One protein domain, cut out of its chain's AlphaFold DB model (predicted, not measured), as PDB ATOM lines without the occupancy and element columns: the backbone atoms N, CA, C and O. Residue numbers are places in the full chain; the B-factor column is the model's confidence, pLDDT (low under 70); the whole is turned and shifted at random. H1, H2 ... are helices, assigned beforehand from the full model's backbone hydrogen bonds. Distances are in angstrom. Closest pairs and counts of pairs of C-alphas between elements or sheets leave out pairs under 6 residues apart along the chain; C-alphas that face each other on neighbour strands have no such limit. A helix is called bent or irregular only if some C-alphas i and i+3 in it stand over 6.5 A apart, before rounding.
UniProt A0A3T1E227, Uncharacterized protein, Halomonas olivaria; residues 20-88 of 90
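What this domain is: This is residues 20 to 88 of the 90 residues of an uncharacterized protein of Halomonas olivaria (UniProt A0A3T1E227). H2 and H3 follow each other end to end as one long side of a loose, elongated shape, and the chain folds back over both of its ends. H1 folds back on the first part of H2, while beyond H3 the short H4 makes the other turn and H5 runs back over the junction of H2 and H3, towards H1 but apart from it. The printed part has 69 residues with five named helices, H1 to H5 in chain order, and no named strand; the class is all helix. It is loose, with a radius of gyration of the C-alphas of 14.6 A, and spans 44 by 24 by 17 A.

Where its parts are: H1, residues 26 to 32, begins at C-alpha 26 (161.361, 182.331, 143.458) and is 9.6 A long. H2, residues 39 to 53, is the longest helix at 21.1 A. H3 is residues 56 to 61, 8.6 A, and H4 residues 67 to 70, 4.8 A. H5, residues 77 to 86, is 14.8 A long and ends at C-alpha 86 (163.434, 183.221, 153.559); it is irregular, with C-alphas 78 and 81 8.1 A apart.

How they stand to each other: H1 and H2 form a helical hairpin: they touch, closest at the C-alphas of Ala 30 and Ala 39, 4.7 A, at a shallow tilt of 27 degrees, opposite ways. H2 meets H3 only through their link. H3 touches H4, closest at the C-alphas of Lys 57 and Leu 70, 6.5 A. H5 only just touches H3, with 3 pairs of C-alphas within 8 A, closest Lys 57 and Leu 77, 5.8 A. H5 also only just touches H2, at residues 50 to 53 alone, with 3 such pairs, closest Gly 50 and Leu 84, 6.4 A. In H1, H2 and H3 every O i to N i+4 pair is within hydrogen-bond range, in H5 4 of 6; H4 is too short for one.

The domain as a whole: The two C-alphas farthest apart, those of Ala 35 and Gly 64, are 43.8 A apart. The printed part has no cut and no long link. Its mean pLDDT is 94.8, and no printed residue is under 70.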
ATOM      1  N   GLU A  20     166.881 173.814 145.619       93.25
ATOM      2  CA  GLU A  20     167.914 173.022 146.281       93.25
ATOM      3  C   GLU A  20     167.380 172.569 147.640       93.25
ATOM      4  O   GLU A  20     167.075 173.368 148.529       93.25
ATOM      5  N   GLY A  21     167.186 171.257 147.788       87.00
ATOM      6  CA  GLY A  21     166.435 170.718 148.918       87.00
ATOM      7  C   GLY A  21     164.978 171.196 148.900       87.00
ATOM      8  O   GLY A  21     164.271 170.998 147.921       87.00
ATOM      9  N   ALA A  22     164.522 171.802 150.000       84.00
ATOM     10  CA  ALA A  22     163.171 172.359 150.140       84.00
ATOM     11  C   ALA A  22     163.157 173.900 150.127       84.00
ATOM     12  O   ALA A  22     162.221 174.514 150.652       84.00
ATOM     13  N   GLU A  23     164.212 174.513 149.586       92.62
ATOM     14  CA  GLU A  23     164.366 175.957 149.446       92.62
ATOM     15  C   GLU A  23     164.253 176.353 147.967       92.62
ATOM     16  O   GLU A  23     164.787 175.675 147.086       92.62
ATOM     17  N   PHE A  24     163.536 177.449 147.701       95.50
ATOM     18  CA  PHE A  24     163.215 177.904 146.347       95.50
ATOM     19  C   PHE A  24     163.709 179.319 146.128       95.50
ATOM     20  O   PHE A  24     163.399 180.232 146.899       95.50
ATOM     21  N   ASN A  25     164.401 179.522 145.014       97.00
ATOM     22  CA  ASN A  25     164.737 180.846 144.531       97.00
ATOM     23  C   ASN A  25     163.618 181.355 143.614       97.00
ATOM     24  O   ASN A  25     163.728 181.309 142.387       97.00
ATOM     25  N   TRP A  26     162.527 181.845 144.210       97.31
ATOM     26  CA  TRP A  26     161.361 182.331 143.458       97.31
ATOM     27  C   TRP A  26     161.691 183.465 142.492       97.31
ATOM     28  O   TRP A  26     161.103 183.537 141.420       97.31
ATOM     29  N   VAL A  27     162.686 184.296 142.810       96.81
ATOM     30  CA  VAL A  27     163.163 185.346 141.902       96.81
ATOM     31  C   VAL A  27     163.773 184.735 140.637       96.81
ATOM     32  O   VAL A  27     163.477 185.186 139.531       96.81
ATOM     33  N   ALA A  28     164.615 183.707 140.775       97.56
ATOM     34  CA  ALA A  28     165.200 183.012 139.629       97.56
ATOM     35  C   ALA A  28     164.142 182.226 138.837       97.56
ATOM     36  O   ALA A  28     164.143 182.280 137.608       97.56
ATOM     37  N   ILE A  29     163.205 181.567 139.529       97.44
ATOM     38  CA  ILE A  29     162.074 180.863 138.908       97.44
ATOM     39  C   ILE A  29     161.217 181.838 138.090       97.44
ATOM     40  O   ILE A  29     160.931 181.572 136.927       97.44
ATOM     41  N   ALA A  30     160.861 182.997 138.650       97.69
ATOM     42  CA  ALA A  30     160.032 183.979 137.957       97.69
ATOM     43  C   ALA A  30     160.714 184.540 136.703       97.69
ATOM     44  O   ALA A  30     160.083 184.675 135.653       97.69
ATOM     45  N   LYS A  31     162.027 184.784 136.767       97.75
ATOM     46  CA  LYS A  31     162.821 185.158 135.587       97.75
ATOM     47  C   LYS A  31     162.837 184.052 134.529       97.75
ATOM     48  O   LYS A  31     162.673 184.341 133.348       97.75
ATOM     49  N   ASN A  32     162.970 182.790 134.934       97.12
ATOM     50  CA  ASN A  32     162.948 181.651 134.010       97.12
ATOM     51  C   ASN A  32     161.593 181.488 133.293       97.12
ATOM     52  O   ASN A  32     161.532 180.996 132.171       97.12
ATOM     53  N   LEU A  33     160.503 181.941 133.916       97.06
ATOM     54  CA  LEU A  33     159.146 181.865 133.371       97.06
ATOM     55  C   LEU A  33     158.712 183.112 132.585       97.06
ATOM     56  O   LEU A  33     157.561 183.178 132.160       97.06
ATOM     57  N   THR A  34     159.609 184.078 132.342       97.50
ATOM     58  CA  THR A  34     159.258 185.364 131.700       97.50
ATOM     59  C   THR A  34     158.640 185.210 130.304       97.50
ATOM     60  O   THR A  34     157.849 186.047 129.882       97.50
ATOM     61  N   ALA A  35     158.933 184.109 129.604       97.62
ATOM     62  CA  ALA A  35     158.299 183.788 128.325       97.62
ATOM     63  C   ALA A  35     156.781 183.522 128.429       97.62
ATOM     64  O   ALA A  35     156.082 183.605 127.422       97.62
ATOM     65  N   TYR A  36     156.276 183.195 129.621       97.44
ATOM     66  CA  TYR A  36     154.871 182.859 129.878       97.44
ATOM     67  C   TYR A  36     154.140 183.939 130.681       97.44
ATOM     68  O   TYR A  36     152.951 184.163 130.470       97.44
ATOM     69  N   VAL A  37     154.836 184.594 131.611       97.62
ATOM     70  CA  VAL A  37     154.281 185.633 132.487       97.62
ATOM     71  C   VAL A  37     155.388 186.609 132.882       97.62
ATOM     72  O   VAL A  37     156.485 186.152 133.204       97.62
ATOM     73  N   PRO A  38     155.150 187.934 132.906       98.44
ATOM     74  CA  PRO A  38     156.137 188.881 133.416       98.44
ATOM     75  C   PRO A  38     156.600 188.504 134.829       98.44
ATOM     76  O   PRO A  38     155.778 188.227 135.708       98.44
ATOM     77  N   ALA A  39     157.915 188.497 135.060       98.25
ATOM     78  CA  ALA A  39     158.488 188.063 136.333       98.25
ATOM     79  C   ALA A  39     157.968 188.900 137.512       98.25
ATOM     80  O   ALA A  39     157.710 188.371 138.591       98.25
ATOM     81  N   GLU A  40     157.777 190.200 137.299       98.12
ATOM     82  CA  GLU A  40     157.264 191.149 138.283       98.12
ATOM     83  C   GLU A  40     155.822 190.827 138.668       98.12
ATOM     84  O   GLU A  40     155.487 190.860 139.851       98.12
ATOM     85  N   GLN A  41     154.993 190.469 137.684       98.38
ATOM     86  CA  GLN A  41     153.610 190.067 137.919       98.38
ATOM     87  C   GLN A  41     153.566 188.780 138.744       98.38
ATOM     88  O   GLN A  41     152.912 188.741 139.780       98.38
ATOM     89  N   LEU A  42     154.322 187.751 138.349       98.31
ATOM     90  CA  LEU A  42     154.377 186.497 139.101       98.31
ATOM     91  C   LEU A  42     154.881 186.709 140.537       98.31
ATOM     92  O   LEU A  42     154.318 186.157 141.480       98.31
ATOM     93  N   MET A  43     155.914 187.532 140.726       98.44
ATOM     94  CA  MET A  43     156.418 187.847 142.064       98.44
ATOM     95  C   MET A  43     155.412 188.640 142.905       98.44
ATOM     96  O   MET A  43     155.371 188.439 144.118       98.44
ATOM     97  N   ALA A  44     154.620 189.533 142.303       98.50
ATOM     98  CA  ALA A  44     153.571 190.263 143.010       98.50
ATOM     99  C   ALA A  44     152.480 189.312 143.522       98.50
ATOM    100  O   ALA A  44     152.183 189.324 144.714       98.50
ATOM    101  N   GLU A  45     151.984 188.419 142.664       98.38
ATOM    102  CA  GLU A  45     150.974 187.410 143.018       98.38
ATOM    103  C   GLU A  45     151.475 186.455 144.116       98.38
ATOM    104  O   GLU A  45     150.773 186.166 145.085       98.38
ATOM    105  N   LEU A  46     152.733 186.001 144.023       98.12
ATOM    106  CA  LEU A  46     153.340 185.150 145.053       98.12
ATOM    107  C   LEU A  46     153.449 185.863 146.407       98.12
ATOM    108  O   LEU A  46     153.251 185.233 147.446       98.12
ATOM    109  N   LYS A  47     153.759 187.164 146.411       98.44
ATOM    110  CA  LYS A  47     153.825 187.970 147.639       98.44
ATOM    111  C   LYS A  47     152.449 188.243 148.228       98.44
ATOM    112  O   LYS A  47     152.288 188.206 149.449       98.44
ATOM    113  N   GLU A  48     151.455 188.490 147.383       98.50
ATOM    114  CA  GLU A  48     150.070 188.644 147.819       98.50
ATOM    115  C   GLU A  48     149.577 187.362 148.495       98.50
ATOM    116  O   GLU A  48     149.126 187.402 149.644       98.50
ATOM    117  N   LEU A  49     149.765 186.207 147.848       97.88
ATOM    118  CA  LEU A  49     149.444 184.909 148.437       97.88
ATOM    119  C   LEU A  49     150.239 184.657 149.727       97.88
ATOM    120  O   LEU A  49     149.665 184.251 150.736       97.88
ATOM    121  N   GLY A  50     151.547 184.924 149.723       97.75
ATOM    122  CA  GLY A  50     152.399 184.788 150.904       97.75
ATOM    123  C   GLY A  50     151.873 185.601 152.086       97.75
ATOM    124  O   GLY A  50     151.755 185.079 153.195       97.75
ATOM    125  N   SER A  51     151.456 186.843 151.841       97.19
ATOM    126  CA  SER A  51     150.897 187.735 152.863       97.19
ATOM    127  C   SER A  51     149.600 187.192 153.465       97.19
ATOM    128  O   SER A  51     149.386 187.301 154.672       97.19
ATOM    129  N   GLN A  52     148.758 186.536 152.661       97.69
ATOM    130  CA  GLN A  52     147.548 185.872 153.157       97.69
ATOM    131  C   GLN A  52     147.863 184.662 154.050       97.69
ATOM    132  O   GLN A  52     147.043 184.289 154.891       97.69
ATOM    133  N   LEU A  53     149.038 184.047 153.911       97.00
ATOM    134  CA  LEU A  53     149.449 182.860 154.667       97.00
ATOM    135  C   LEU A  53     150.166 183.177 155.991       97.00
ATOM    136  O   LEU A  53     150.217 182.303 156.857       97.00
ATOM    137  N   VAL A  54     150.659 184.403 156.188       97.19
ATOM    138  CA  VAL A  54     151.300 184.836 157.446       97.19
ATOM    139  C   VAL A  54     150.359 184.625 158.623       97.19
ATOM    140  O   VAL A  54     149.215 185.068 158.569       97.19
ATOM    141  N   GLY A  55     150.813 183.973 159.693       96.88
ATOM    142  CA  GLY A  55     150.007 183.741 160.896       96.88
ATOM    143  C   GLY A  55     148.851 182.747 160.703       96.88
ATOM    144  O   GLY A  55     147.846 182.780 161.425       96.88
ATOM    145  N   LEU A  56     148.919 181.895 159.672       96.81
ATOM    146  CA  LEU A  56     147.867 180.919 159.382       96.81
ATOM    147  C   LEU A  56     147.655 179.939 160.543       96.81
ATOM    148  O   LEU A  56     146.508 179.599 160.835       96.81
ATOM    149  N   LYS A  57     148.725 179.507 161.227       95.62
ATOM    150  CA  LYS A  57     148.630 178.561 162.350       95.62
ATOM    151  C   LYS A  57     147.741 179.118 163.464       95.62
ATOM    152  O   LYS A  57     146.816 178.445 163.913       95.62
ATOM    153  N   GLU A  58     147.975 180.363 163.857       96.62
ATOM    154  CA  GLU A  58     147.256 181.074 164.914       96.62
ATOM    155  C   GLU A  58     145.793 181.278 164.520       96.62
ATOM    156  O   GLU A  58     144.877 181.047 165.313       96.62
ATOM    157  N   ARG A  59     145.549 181.642 163.255       97.56
ATOM    158  CA  ARG A  59     144.192 181.782 162.718       97.56
ATOM    159  C   ARG A  59     143.421 180.464 162.699       97.56
ATOM    160  O   ARG A  59     142.203 180.490 162.889       97.56
ATOM    161  N   LEU A  60     144.082 179.340 162.439       96.50
ATOM    162  CA  LEU A  60     143.463 178.015 162.491       96.50
ATOM    163  C   LEU A  60     143.195 177.583 163.939       96.50
ATOM    164  O   LEU A  60     142.104 177.093 164.228       96.50
ATOM    165  N   ALA A  61     144.126 177.846 164.860       96.50
ATOM    166  CA  ALA A  61     143.930 177.608 166.291       96.50
ATOM    167  C   ALA A  61     142.704 178.360 166.831       96.50
ATOM    168  O   ALA A  61     141.837 177.764 167.465       96.50
ATOM    169  N   ALA A  62     142.567 179.645 166.485       97.94
ATOM    170  CA  ALA A  62     141.418 180.467 166.872       97.94
ATOM    171  C   ALA A  62     140.071 179.950 166.321       97.94
ATOM    172  O   ALA A  62     139.018 180.294 166.849       97.94
ATOM    173  N   ARG A  63     140.093 179.117 165.272       97.62
ATOM    174  CA  ARG A  63     138.911 178.463 164.684       97.62
ATOM    175  C   ARG A  63     138.651 177.060 165.245       97.62
ATOM    176  O   ARG A  63     137.738 176.388 164.777       97.62
ATOM    177  N   GLY A  64     139.433 176.615 166.230       96.94
ATOM    178  CA  GLY A  64     139.246 175.327 166.899       96.94
ATOM    179  C   GLY A  64     139.920 174.141 166.209       96.94
ATOM    180  O   GLY A  64     139.557 172.998 166.486       96.94
ATOM    181  N   VAL A  65     140.891 174.372 165.318       94.62
ATOM    182  CA  VAL A  65     141.667 173.265 164.739       94.62
ATOM    183  C   VAL A  65     142.488 172.580 165.844       94.62
ATOM    184  O   VAL A  65     143.191 173.271 166.583       94.62
ATOM    185  N   PRO A  66     142.436 171.238 165.968       93.25
ATOM    186  CA  PRO A  66     143.168 170.507 167.000       93.25
ATOM    187  C   PRO A  66     144.681 170.758 166.985       93.25
ATOM    188  O   PRO A  66     145.315 170.676 165.931       93.25
ATOM    189  N   GLU A  67     145.285 170.923 168.167       90.88
ATOM    190  CA  GLU A  67     146.738 171.130 168.305       90.88
ATOM    191  C   GLU A  67     147.550 169.993 167.669       90.88
ATOM    192  O   GLU A  67     148.573 170.235 167.041       90.88
ATOM    193  N   ALA A  68     147.060 168.751 167.732       89.06
ATOM    194  CA  ALA A  68     147.710 167.610 167.086       89.06
ATOM    195  C   ALA A  68     147.847 167.768 165.556       89.06
ATOM    196  O   ALA A  68     148.785 167.231 164.966       89.06
ATOM    197  N   LEU A  69     146.934 168.504 164.908       87.44
ATOM    198  CA  LEU A  69     147.030 168.845 163.486       87.44
ATOM    199  C   LEU A  69     147.931 170.063 163.268       87.44
ATOM    200  O   LEU A  69     148.756 170.047 162.357       87.44
ATOM    201  N   LEU A  70     147.827 171.084 164.123       91.19
ATOM    202  CA  LEU A  70     148.632 172.308 164.029       91.19
ATOM    203  C   LEU A  70     150.127 172.067 164.278       91.19
ATOM    204  O   LEU A  70     150.968 172.705 163.646       91.19
ATOM    205  N   ALA A  71     150.457 171.140 165.176       87.88
ATOM    206  CA  ALA A  71     151.821 170.742 165.500       87.88
ATOM    207  C   ALA A  71     152.399 169.716 164.509       87.88
ATOM    208  O   ALA A  71     153.586 169.395 164.581       87.88
ATOM    209  N   SER A  72     151.587 169.192 163.585       84.81
ATOM    210  CA  SER A  72     152.019 168.161 162.647       84.81
ATOM    211  C   SER A  72     153.030 168.697 161.632       84.81
ATOM    212  O   SER A  72     152.741 169.599 160.841       84.81
ATOM    213  N   ASN A  73     154.201 168.057 161.568       80.94
ATOM    214  CA  ASN A  73     155.209 168.347 160.544       80.94
ATOM    215  C   ASN A  73     154.728 168.029 159.121       80.94
ATOM    216  O   ASN A  73     155.291 168.565 158.173       80.94
ATOM    217  N   ALA A  74     153.691 167.199 158.965       78.56
ATOM    218  CA  ALA A  74     153.126 166.880 157.656       78.56
ATOM    219  C   ALA A  74     152.523 168.113 156.959       78.56
ATOM    220  O   ALA A  74     152.550 168.188 155.737       78.56
ATOM    221  N   VAL A  75     152.007 169.080 157.730       79.19
ATOM    222  CA  VAL A  75     151.410 170.317 157.195       79.19
ATOM    223  C   VAL A  75     152.429 171.465 157.173       79.19
ATOM    224  O   VAL A  75     152.352 172.355 156.332       79.19
ATOM    225  N   GLY A  76     153.419 171.452 158.074       86.19
ATOM    226  CA  GLY A  76     154.530 172.411 158.056       86.19
ATOM    227  C   GLY A  76     154.192 173.821 158.563       86.19
ATOM    228  O   GLY A  76     154.945 174.755 158.294       86.19
ATOM    229  N   LEU A  77     153.098 173.985 159.319       92.50
ATOM    230  CA  LEU A  77     152.627 175.289 159.813       92.50
ATOM    231  C   LEU A  77     153.581 175.956 160.816       92.50
ATOM    232  O   LEU A  77     153.679 177.176 160.837       92.50
ATOM    233  N   ASN A  78     154.321 175.174 161.613       92.62
ATOM    234  CA  ASN A  78     155.217 175.688 162.664       92.62
ATOM    235  C   ASN A  78     156.294 176.658 162.155       92.62
ATOM    236  O   ASN A  78     156.764 177.504 162.908       92.62
ATOM    237  N   TYR A  79     156.705 176.518 160.893       92.81
ATOM    238  CA  TYR A  79     157.800 177.292 160.306       92.81
ATOM    239  C   TYR A  79     157.371 178.048 159.046       92.81
ATOM    240  O   TYR A  79     158.233 178.507 158.293       92.81
ATOM    241  N   LEU A  80     156.061 178.149 158.795       94.62
ATOM    242  CA  LEU A  80     155.504 178.731 157.575       94.62
ATOM    243  C   LEU A  80     155.953 180.184 157.392       94.62
ATOM    244  O   LEU A  80     156.576 180.500 156.384       94.62
ATOM    245  N   ASP A  81     155.746 181.038 158.391       96.31
ATOM    246  CA  ASP A  81     156.116 182.457 158.319       96.31
ATOM    247  C   ASP A  81     157.624 182.652 158.100       96.31
ATOM    248  O   ASP A  81     158.053 183.452 157.268       96.31
ATOM    249  N   ALA A  82     158.452 181.871 158.803       95.81
ATOM    250  CA  ALA A  82     159.902 181.910 158.628       95.81
ATOM    251  C   ALA A  82     160.317 181.481 157.211       95.81
ATOM    252  O   ALA A  82     161.254 182.043 156.646       95.81
ATOM    253  N   LYS A  83     159.627 180.494 156.636       95.19
ATOM    254  CA  LYS A  83     159.856 180.009 155.272       95.19
ATOM    255  C   LYS A  83     159.445 181.053 154.229       95.19
ATOM    256  O   LYS A  83     160.235 181.330 153.334       95.19
ATOM    257  N   LEU A  84     158.286 181.698 154.389       96.81
ATOM    258  CA  LEU A  84     157.835 182.780 153.506       96.81
ATOM    259  C   LEU A  84     158.838 183.947 153.466       96.81
ATOM    260  O   LEU A  84     159.160 184.434 152.383       96.81
ATOM    261  N   ARG A  85     159.399 184.335 154.623       96.69
ATOM    262  CA  ARG A  85     160.447 185.371 154.708       96.69
ATOM    263  C   ARG A  85     161.738 184.962 154.007       96.69
ATOM    264  O   ARG A  85     162.291 185.744 153.243       96.69
ATOM    265  N   ARG A  86     162.222 183.732 154.236       95.62
ATOM    266  CA  ARG A  86     163.434 183.221 153.559       95.62
ATOM    267  C   ARG A  86     163.278 183.204 152.040       95.62
ATOM    268  O   ARG A  86     164.233 183.480 151.326       95.62
ATOM    269  N   TRP A  87     162.070 182.927 151.561       96.50
ATOM    270  CA  TRP A  87     161.709 182.950 150.146       96.50
ATOM    271  C   TRP A  87     161.465 184.354 149.577       96.50
ATOM    272  O   TRP A  87     161.245 184.485 148.374       96.50
ATOM    273  N   GLY A  88     161.503 185.403 150.408       96.38
ATOM    274  CA  GLY A  88     161.257 186.783 149.986       96.38
ATOM    275  C   GLY A  88     159.810 187.052 149.565       96.38
ATOM    276  O   GLY A  88     159.568 187.936 148.737       96.38
TER     277      GLY A  88